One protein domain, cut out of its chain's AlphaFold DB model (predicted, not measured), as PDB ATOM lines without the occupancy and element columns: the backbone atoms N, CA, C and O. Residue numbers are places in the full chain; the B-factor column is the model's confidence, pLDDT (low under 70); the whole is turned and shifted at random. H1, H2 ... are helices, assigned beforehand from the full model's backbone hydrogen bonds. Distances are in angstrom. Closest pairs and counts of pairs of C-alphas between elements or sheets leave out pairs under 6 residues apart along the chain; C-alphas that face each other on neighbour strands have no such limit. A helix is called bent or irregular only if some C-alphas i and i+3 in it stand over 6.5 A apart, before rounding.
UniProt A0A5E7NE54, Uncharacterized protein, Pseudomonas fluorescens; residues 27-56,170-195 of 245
ATOM      1  N   PRO A  27      32.454  14.638 -46.054       65.62
ATOM      2  CA  PRO A  27      33.809  14.282 -46.423       65.62
ATOM      3  C   PRO A  27      33.886  12.761 -46.495       65.62
ATOM      4  O   PRO A  27      33.404  12.063 -45.599       65.62
ATOM      5  N   ASP A  28      34.465  12.249 -47.575       75.06
ATOM      6  CA  ASP A  28      34.717  10.823 -47.713       75.06
ATOM      7  C   ASP A  28      35.849  10.446 -46.753       75.06
ATOM      8  O   ASP A  28      37.036  10.582 -47.050       75.06
ATOM      9  N   ILE A  29      35.465  10.048 -45.541       74.38
ATOM     10  CA  ILE A  29      36.409   9.684 -44.487       74.38
ATOM     11  C   ILE A  29      37.173   8.418 -44.843       74.38
ATOM     12  O   ILE A  29      38.326   8.295 -44.446       74.38
ATOM     13  N   GLU A  30      36.593   7.499 -45.616       76.88
ATOM     14  CA  GLU A  30      37.349   6.334 -46.072       76.88
ATOM     15  C   GLU A  30      38.407   6.739 -47.091       76.88
ATOM     16  O   GLU A  30      39.534   6.260 -46.993       76.88
ATOM     17  N   ALA A  31      38.101   7.669 -48.001       73.88
ATOM     18  CA  ALA A  31      39.106   8.246 -48.888       73.88
ATOM     19  C   ALA A  31      40.180   9.012 -48.104       73.88
ATOM     20  O   ALA A  31      41.359   8.802 -48.349       73.88
ATOM     21  N   LEU A  32      39.817   9.818 -47.100       74.94
ATOM     22  CA  LEU A  32      40.783  10.560 -46.274       74.94
ATOM     23  C   LEU A  32      41.671   9.649 -45.417       74.94
ATOM     24  O   LEU A  32      42.876   9.873 -45.321       74.94
ATOM     25  N   LEU A  33      41.102   8.616 -44.792       73.88
ATOM     26  CA  LEU A  33      41.869   7.624 -44.035       73.88
ATOM     27  C   LEU A  33      42.704   6.742 -44.973       73.88
ATOM     28  O   LEU A  33      43.823   6.363 -44.624       73.88
ATOM     29  N   SER A  34      42.207   6.456 -46.178       70.31
ATOM     30  CA  SER A  34      42.973   5.795 -47.237       70.31
ATOM     31  C   SER A  34      44.137   6.665 -47.705       70.31
ATOM     32  O   SER A  34      45.249   6.166 -47.803       70.31
ATOM     33  N   ASP A  35      43.935   7.962 -47.913       70.56
ATOM     34  CA  ASP A  35      44.984   8.907 -48.291       70.56
ATOM     35  C   ASP A  35      46.008   9.077 -47.169       70.56
ATOM     36  O   ASP A  35      47.209   9.078 -47.430       70.56
ATOM     37  N   PHE A  36      45.572   9.124 -45.908       70.75
ATOM     38  CA  PHE A  36      46.468   9.090 -44.752       70.75
ATOM     39  C   PHE A  36      47.334   7.823 -44.767       70.75
ATOM     40  O   PHE A  36      48.561   7.912 -44.675       70.75
ATOM     41  N   ARG A  37      46.726   6.649 -44.982       68.62
ATOM     42  CA  ARG A  37      47.456   5.384 -45.148       68.62
ATOM     43  C   ARG A  37      48.411   5.443 -46.339       68.62
ATOM     44  O   ARG A  37      49.556   5.042 -46.196       68.62
ATOM     45  N   LEU A  38      47.975   5.934 -47.497       65.44
ATOM     46  CA  LEU A  38      48.734   5.973 -48.755       65.44
ATOM     47  C   LEU A  38      49.887   6.979 -48.729       65.44
ATOM     48  O   LEU A  38      50.954   6.678 -49.262       65.44
ATOM     49  N   SER A  39      49.717   8.114 -48.047       62.09
ATOM     50  CA  SER A  39      50.769   9.114 -47.811       62.09
ATOM     51  C   SER A  39      51.974   8.535 -47.060       62.09
ATOM     52  O   SER A  39      53.074   9.079 -47.124       62.09
ATOM     53  N   LEU A  40      51.771   7.389 -46.405       58.41
ATOM     54  CA  LEU A  40      52.798   6.616 -45.723       58.41
ATOM     55  C   LEU A  40      53.098   5.290 -46.462       58.41
ATOM     56  O   LEU A  40      54.245   4.856 -46.477       58.41
ATOM     57  N   ASN A  41      52.117   4.683 -47.146       52.12
ATOM     58  CA  ASN A  41      52.192   3.359 -47.789       52.12
ATOM     59  C   ASN A  41      52.641   3.334 -49.261       52.12
ATOM     60  O   ASN A  41      52.754   2.236 -49.805       52.12
ATOM     61  N   ALA A  42      52.921   4.461 -49.929       60.38
ATOM     62  CA  ALA A  42      53.502   4.473 -51.287       60.38
ATOM     63  C   ALA A  42      54.986   4.026 -51.294       60.38
ATOM     64  O   ALA A  42      55.869   4.699 -51.825       60.38
ATOM     65  N   TYR A  43      55.257   2.891 -50.646       56.28
ATOM     66  CA  TYR A  43      56.563   2.444 -50.194       56.28
ATOM     67  C   TYR A  43      57.480   2.031 -51.341       56.28
ATOM     68  O   TYR A  43      58.649   2.376 -51.293       56.28
ATOM     69  N   ASP A  44      56.992   1.344 -52.376       54.62
ATOM     70  CA  ASP A  44      57.866   0.919 -53.481       54.62
ATOM     71  C   ASP A  44      58.427   2.143 -54.217       54.62
ATOM     72  O   ASP A  44      59.638   2.291 -54.367       54.62
ATOM     73  N   THR A  45      57.565   3.114 -54.528       62.81
ATOM     74  CA  THR A  45      57.967   4.405 -55.102       62.81
ATOM     75  C   THR A  45      58.804   5.239 -54.125       62.81
ATOM     76  O   THR A  45      59.730   5.938 -54.534       62.81
ATOM     77  N   TRP A  46      58.521   5.178 -52.822       63.09
ATOM     78  CA  TRP A  46      59.302   5.876 -51.800       63.09
ATOM     79  C   TRP A  46      60.688   5.262 -51.585       63.09
ATOM     80  O   TRP A  46      61.643   6.007 -51.416       63.09
ATOM     81  N   ALA A  47      60.821   3.938 -51.608       60.91
ATOM     82  CA  ALA A  47      62.067   3.210 -51.408       60.91
ATOM     83  C   ALA A  47      62.965   3.286 -52.649       60.91
ATOM     84  O   ALA A  47      64.186   3.378 -52.519       60.91
ATOM     85  N   GLU A  48      62.375   3.332 -53.845       62.44
ATOM     86  CA  GLU A  48      63.086   3.702 -55.071       62.44
ATOM     87  C   GLU A  48      63.593   5.150 -55.000       62.44
ATOM     88  O   GLU A  48      64.760   5.415 -55.293       62.44
ATOM     89  N   ASN A  49      62.769   6.075 -54.494       61.19
ATOM     90  CA  ASN A  49      63.158   7.473 -54.290       61.19
ATOM     91  C   ASN A  49      63.979   7.735 -53.014       61.19
ATOM     92  O   ASN A  49      64.490   8.838 -52.801       61.19
ATOM     93  N   PHE A  50      64.144   6.731 -52.154       61.81
ATOM     94  CA  PHE A  50      64.893   6.855 -50.907       61.81
ATOM     95  C   PHE A  50      66.338   7.236 -51.211       61.81
ATOM     96  O   PHE A  50      66.891   8.112 -50.545       61.81
ATOM     97  N   TRP A  51      66.894   6.610 -52.254       61.56
ATOM     98  CA  TRP A  51      68.237   6.822 -52.795       61.56
ATOM     99  C   TRP A  51      68.379   8.113 -53.607       61.56
ATOM    100  O   TRP A  51      69.498   8.593 -53.771       61.56
ATOM    101  N   SER A  52      67.271   8.708 -54.068       59.88
ATOM    102  CA  SER A  52      67.257   9.965 -54.833       59.88
ATOM    103  C   SER A  52      67.053  11.222 -53.968       59.88
ATOM    104  O   SER A  52      66.993  12.329 -54.499       59.88
ATOM    105  N   GLY A  53      67.029  11.082 -52.633       54.75
ATOM    106  CA  GLY A  53      67.202  12.194 -51.684       54.75
ATOM    107  C   GLY A  53      65.935  12.953 -51.270       54.75
ATOM    108  O   GLY A  53      66.039  13.925 -50.529       54.75
ATOM    109  N   GLY A  54      64.744  12.529 -51.701       56.00
ATOM    110  CA  GLY A  54      63.539  13.361 -51.578       56.00
ATOM    111  C   GLY A  54      62.762  13.288 -50.261       56.00
ATOM    112  O   GLY A  54      61.974  14.189 -49.994       56.00
ATOM    113  N   THR A  55      62.897  12.225 -49.460       55.84
ATOM    114  CA  THR A  55      61.745  11.851 -48.617       55.84
ATOM    115  C   THR A  55      61.979  11.707 -47.115       55.84
ATOM    116  O   THR A  55      61.049  12.006 -46.385       55.84
ATOM    117  N   LEU A  56      63.159  11.325 -46.611       60.47
ATOM    118  CA  LEU A  56      63.454  11.249 -45.161       60.47
ATOM    119  C   LEU A  56      64.971  11.144 -44.928       60.47
ATOM    120  O   LEU A  56      65.574  10.167 -45.375       60.47
ATOM    121  N   ASP A 170      57.900  -0.707 -41.530       83.25
ATOM    122  CA  ASP A 170      57.059  -1.716 -40.883       83.25
ATOM    123  C   ASP A 170      57.016  -1.519 -39.354       83.25
ATOM    124  O   ASP A 170      55.983  -1.745 -38.724       83.25
ATOM    125  N   SER A 171      58.096  -1.001 -38.754       84.56
ATOM    126  CA  SER A 171      58.151  -0.701 -37.315       84.56
ATOM    127  C   SER A 171      57.155   0.373 -36.844       84.56
ATOM    128  O   SER A 171      56.813   0.406 -35.660       84.56
ATOM    129  N   TYR A 172      56.660   1.227 -37.750       81.81
ATOM    130  CA  TYR A 172      55.685   2.281 -37.448       81.81
ATOM    131  C   TYR A 172      54.240   1.893 -37.780       81.81
ATOM    132  O   TYR A 172      53.323   2.573 -37.321       81.81
ATOM    133  N   GLN A 173      54.009   0.789 -38.499       80.44
ATOM    134  CA  GLN A 173      52.664   0.383 -38.933       80.44
ATOM    135  C   GLN A 173      51.674   0.224 -37.778       80.44
ATOM    136  O   GLN A 173      50.515   0.616 -37.905       80.44
ATOM    137  N   GLY A 174      52.130  -0.287 -36.630       83.00
ATOM    138  CA  GLY A 174      51.294  -0.392 -35.432       83.00
ATOM    139  C   GLY A 174      50.805   0.973 -34.939       83.00
ATOM    140  O   GLY A 174      49.610   1.163 -34.751       83.00
ATOM    141  N   VAL A 175      51.711   1.950 -34.825       83.12
ATOM    142  CA  VAL A 175      51.375   3.318 -34.382       83.12
ATOM    143  C   VAL A 175      50.425   3.999 -35.367       83.12
ATOM    144  O   VAL A 175      49.493   4.684 -34.955       83.12
ATOM    145  N   LEU A 176      50.634   3.795 -36.669       80.31
ATOM    146  CA  LEU A 176      49.753   4.342 -37.700       80.31
ATOM    147  C   LEU A 176      48.354   3.729 -37.640       80.31
ATOM    148  O   LEU A 176      47.369   4.455 -37.754       80.31
ATOM    149  N   SER A 177      48.269   2.420 -37.402       83.06
ATOM    150  CA  SER A 177      46.993   1.714 -37.251       83.06
ATOM    151  C   SER A 177      46.227   2.188 -36.014       83.06
ATOM    152  O   SER A 177      45.022   2.413 -36.083       83.06
ATOM    153  N   GLU A 178      46.918   2.386 -34.887       86.06
ATOM    154  CA  GLU A 178      46.318   2.939 -33.665       86.06
ATOM    155  C   GLU A 178      45.794   4.364 -33.883       86.06
ATOM    156  O   GLU A 178      44.670   4.677 -33.490       86.06
ATOM    157  N   LEU A 179      46.580   5.218 -34.549       84.19
ATOM    158  CA  LEU A 179      46.187   6.593 -34.852       84.19
ATOM    159  C   LEU A 179      44.978   6.650 -35.792       84.19
ATOM    160  O   LEU A 179      44.064   7.439 -35.571       84.19
ATOM    161  N   GLU A 180      44.944   5.802 -36.816       83.19
ATOM    162  CA  GLU A 180      43.793   5.707 -37.709       83.19
ATOM    163  C   GLU A 180      42.541   5.219 -36.968       83.19
ATOM    164  O   GLU A 180      41.458   5.781 -37.140       83.19
ATOM    165  N   GLY A 181      42.686   4.208 -36.106       85.12
ATOM    166  CA  GLY A 181      41.601   3.728 -35.255       85.12
ATOM    167  C   GLY A 181      41.047   4.834 -34.357       85.12
ATOM    168  O   GLY A 181      39.830   4.990 -34.248       85.12
ATOM    169  N   TRP A 182      41.928   5.648 -33.774       88.50
ATOM    170  CA  TRP A 182      41.529   6.815 -32.993       88.50
ATOM    171  C   TRP A 182      40.806   7.868 -33.847       88.50
ATOM    172  O   TRP A 182      39.708   8.278 -33.480       88.50
ATOM    173  N   LEU A 183      41.349   8.251 -35.010       84.19
ATOM    174  CA  LEU A 183      40.718   9.221 -35.921       84.19
ATOM    175  C   LEU A 183      39.316   8.779 -36.354       84.19
ATOM    176  O   LEU A 183      38.380   9.576 -36.373       84.19
ATOM    177  N   ARG A 184      39.163   7.493 -36.669       86.12
ATOM    178  CA  ARG A 184      37.881   6.883 -37.022       86.12
ATOM    179  C   ARG A 184      36.889   6.931 -35.862       86.12
ATOM    180  O   ARG A 184      35.710   7.196 -36.082       86.12
ATOM    181  N   ASN A 185      37.353   6.679 -34.640       87.50
ATOM    182  CA  ASN A 185      36.514   6.781 -33.453       87.50
ATOM    183  C   ASN A 185      36.030   8.219 -33.234       87.50
ATOM    184  O   ASN A 185      34.828   8.420 -33.114       87.50
ATOM    185  N   GLU A 186      36.937   9.201 -33.259       83.88
ATOM    186  CA  GLU A 186      36.592  10.624 -33.121       83.88
ATOM    187  C   GLU A 186      35.592  11.076 -34.189       83.88
ATOM    188  O   GLU A 186      34.643  11.810 -33.895       83.88
ATOM    189  N   TRP A 187      35.780  10.615 -35.431       81.88
ATOM    190  CA  TRP A 187      34.831  10.893 -36.500       81.88
ATOM    191  C   TRP A 187      33.437  10.369 -36.159       81.88
ATOM    192  O   TRP A 187      32.481  11.136 -36.171       81.88
ATOM    193  N   ASN A 188      33.319   9.089 -35.812       85.19
ATOM    194  CA  ASN A 188      32.023   8.467 -35.556       85.19
ATOM    195  C   ASN A 188      31.332   9.012 -34.294       85.19
ATOM    196  O   ASN A 188      30.103   9.068 -34.255       85.19
ATOM    197  N   SER A 189      32.092   9.378 -33.255       84.06
ATOM    198  CA  SER A 189      31.530   9.795 -31.967       84.06
ATOM    199  C   SER A 189      31.151  11.271 -31.917       84.06
ATOM    200  O   SER A 189      30.081  11.604 -31.414       84.06
ATOM    201  N   GLU A 190      32.013  12.152 -32.422       79.75
ATOM    202  CA  GLU A 190      31.888  13.598 -32.212       79.75
ATOM    203  C   GLU A 190      31.641  14.340 -33.527       79.75
ATOM    204  O   GLU A 190      30.718  15.146 -33.630       79.75
ATOM    205  N   PHE A 191      32.441  14.071 -34.565       77.00
ATOM    206  CA  PHE A 191      32.421  14.911 -35.765       77.00
ATOM    207  C   PHE A 191      31.302  14.567 -36.745       77.00
ATOM    208  O   PHE A 191      30.742  15.480 -37.343       77.00
ATOM    209  N   GLN A 192      30.932  13.296 -36.903       81.12
ATOM    210  CA  GLN A 192      29.883  12.882 -37.833       81.12
ATOM    211  C   GLN A 192      28.513  13.485 -37.467       81.12
ATOM    212  O   GLN A 192      27.873  14.034 -38.367       81.12
ATOM    213  N   PRO A 193      28.051  13.462 -36.197       81.75
ATOM    214  CA  PRO A 193      26.795  14.115 -35.819       81.75
ATOM    215  C   PRO A 193      26.833  15.637 -36.013       81.75
ATOM    216  O   PRO A 193      25.868  16.225 -36.502       81.75
ATOM    217  N   LEU A 194      27.960  16.279 -35.678       76.50
ATOM    218  CA  LEU A 194      28.152  17.719 -35.884       76.50
ATOM    219  C   LEU A 194      28.152  18.080 -37.375       76.50
ATOM    220  O   LEU A 194      27.566  19.089 -37.766       76.50
ATOM    221  N   TRP A 195      28.762  17.239 -38.213       77.50
ATOM    222  CA  TRP A 195      28.783  17.419 -39.660       77.50
ATOM    223  C   TRP A 195      27.402  17.221 -40.280       77.50
ATOM    224  O   TRP A 195      27.040  17.967 -41.181       77.50
TER     225      TRP A 195
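Overview. This is residues 27 to 56 and 170 to 195 of the 245 residues of an uncharacterized protein of Pseudomonas fluorescens (UniProt A0A5E7NE54). A long, kinked helix, H3, and a shorter one, H1, run side by side in opposite ways with only a loose approach between them, and the short helix H2 with the loop after it carries the length on beyond the end of H1, where residues 48 to 53 stick out free. The printed part has 56 residues, with three named helices in the order H1, H2, H3 and no named strand; the class is all helix. The whole is loose, with a radius of gyration of the C-alphas of 14.4 A and spans of 45 by 22 by 14 A.

Arrangement. H3, residues 173 to 195, has a kink of 42 degrees near residue 188. It is irregular, but only just: C-alphas 189 and 192 are 6.8 A apart. H1, residues 29 to 41, is close to H3 but not clearly touching it; the closest C-alphas, of Leu 33 and Glu 180, are 6.9 A apart. The two run opposite ways at a shallow tilt of 21 degrees. H2, residues 43 to 48, and H1 meet only through their link, which is tight. H2 and H3 are apart. Every O i to N i+4 pair is within hydrogen-bond range in H2, against 8 of 9 in H1 and 16 of 19 in H3.

Along the chain. H3 measures 29.3 A from C-alpha 173 at (52.664, 0.383, -38.933) to C-alpha 195 at (28.783, 17.419, -39.660). H1 measures 17.3 A, with C-alpha 29 at (36.409, 9.684, -44.487), and H2 8.2 A.

Size, cuts and confidence. The C-alphas farthest apart, of Trp 51 and Pro 193, are 45.4 A apart. Residues 57 to 169 are cut out, and C-alphas 56 and 170 are 15.1 A apart across the cut. The mean pLDDT of the printed part is 72.8; residue 27 and residues 37 to 56 are under 70.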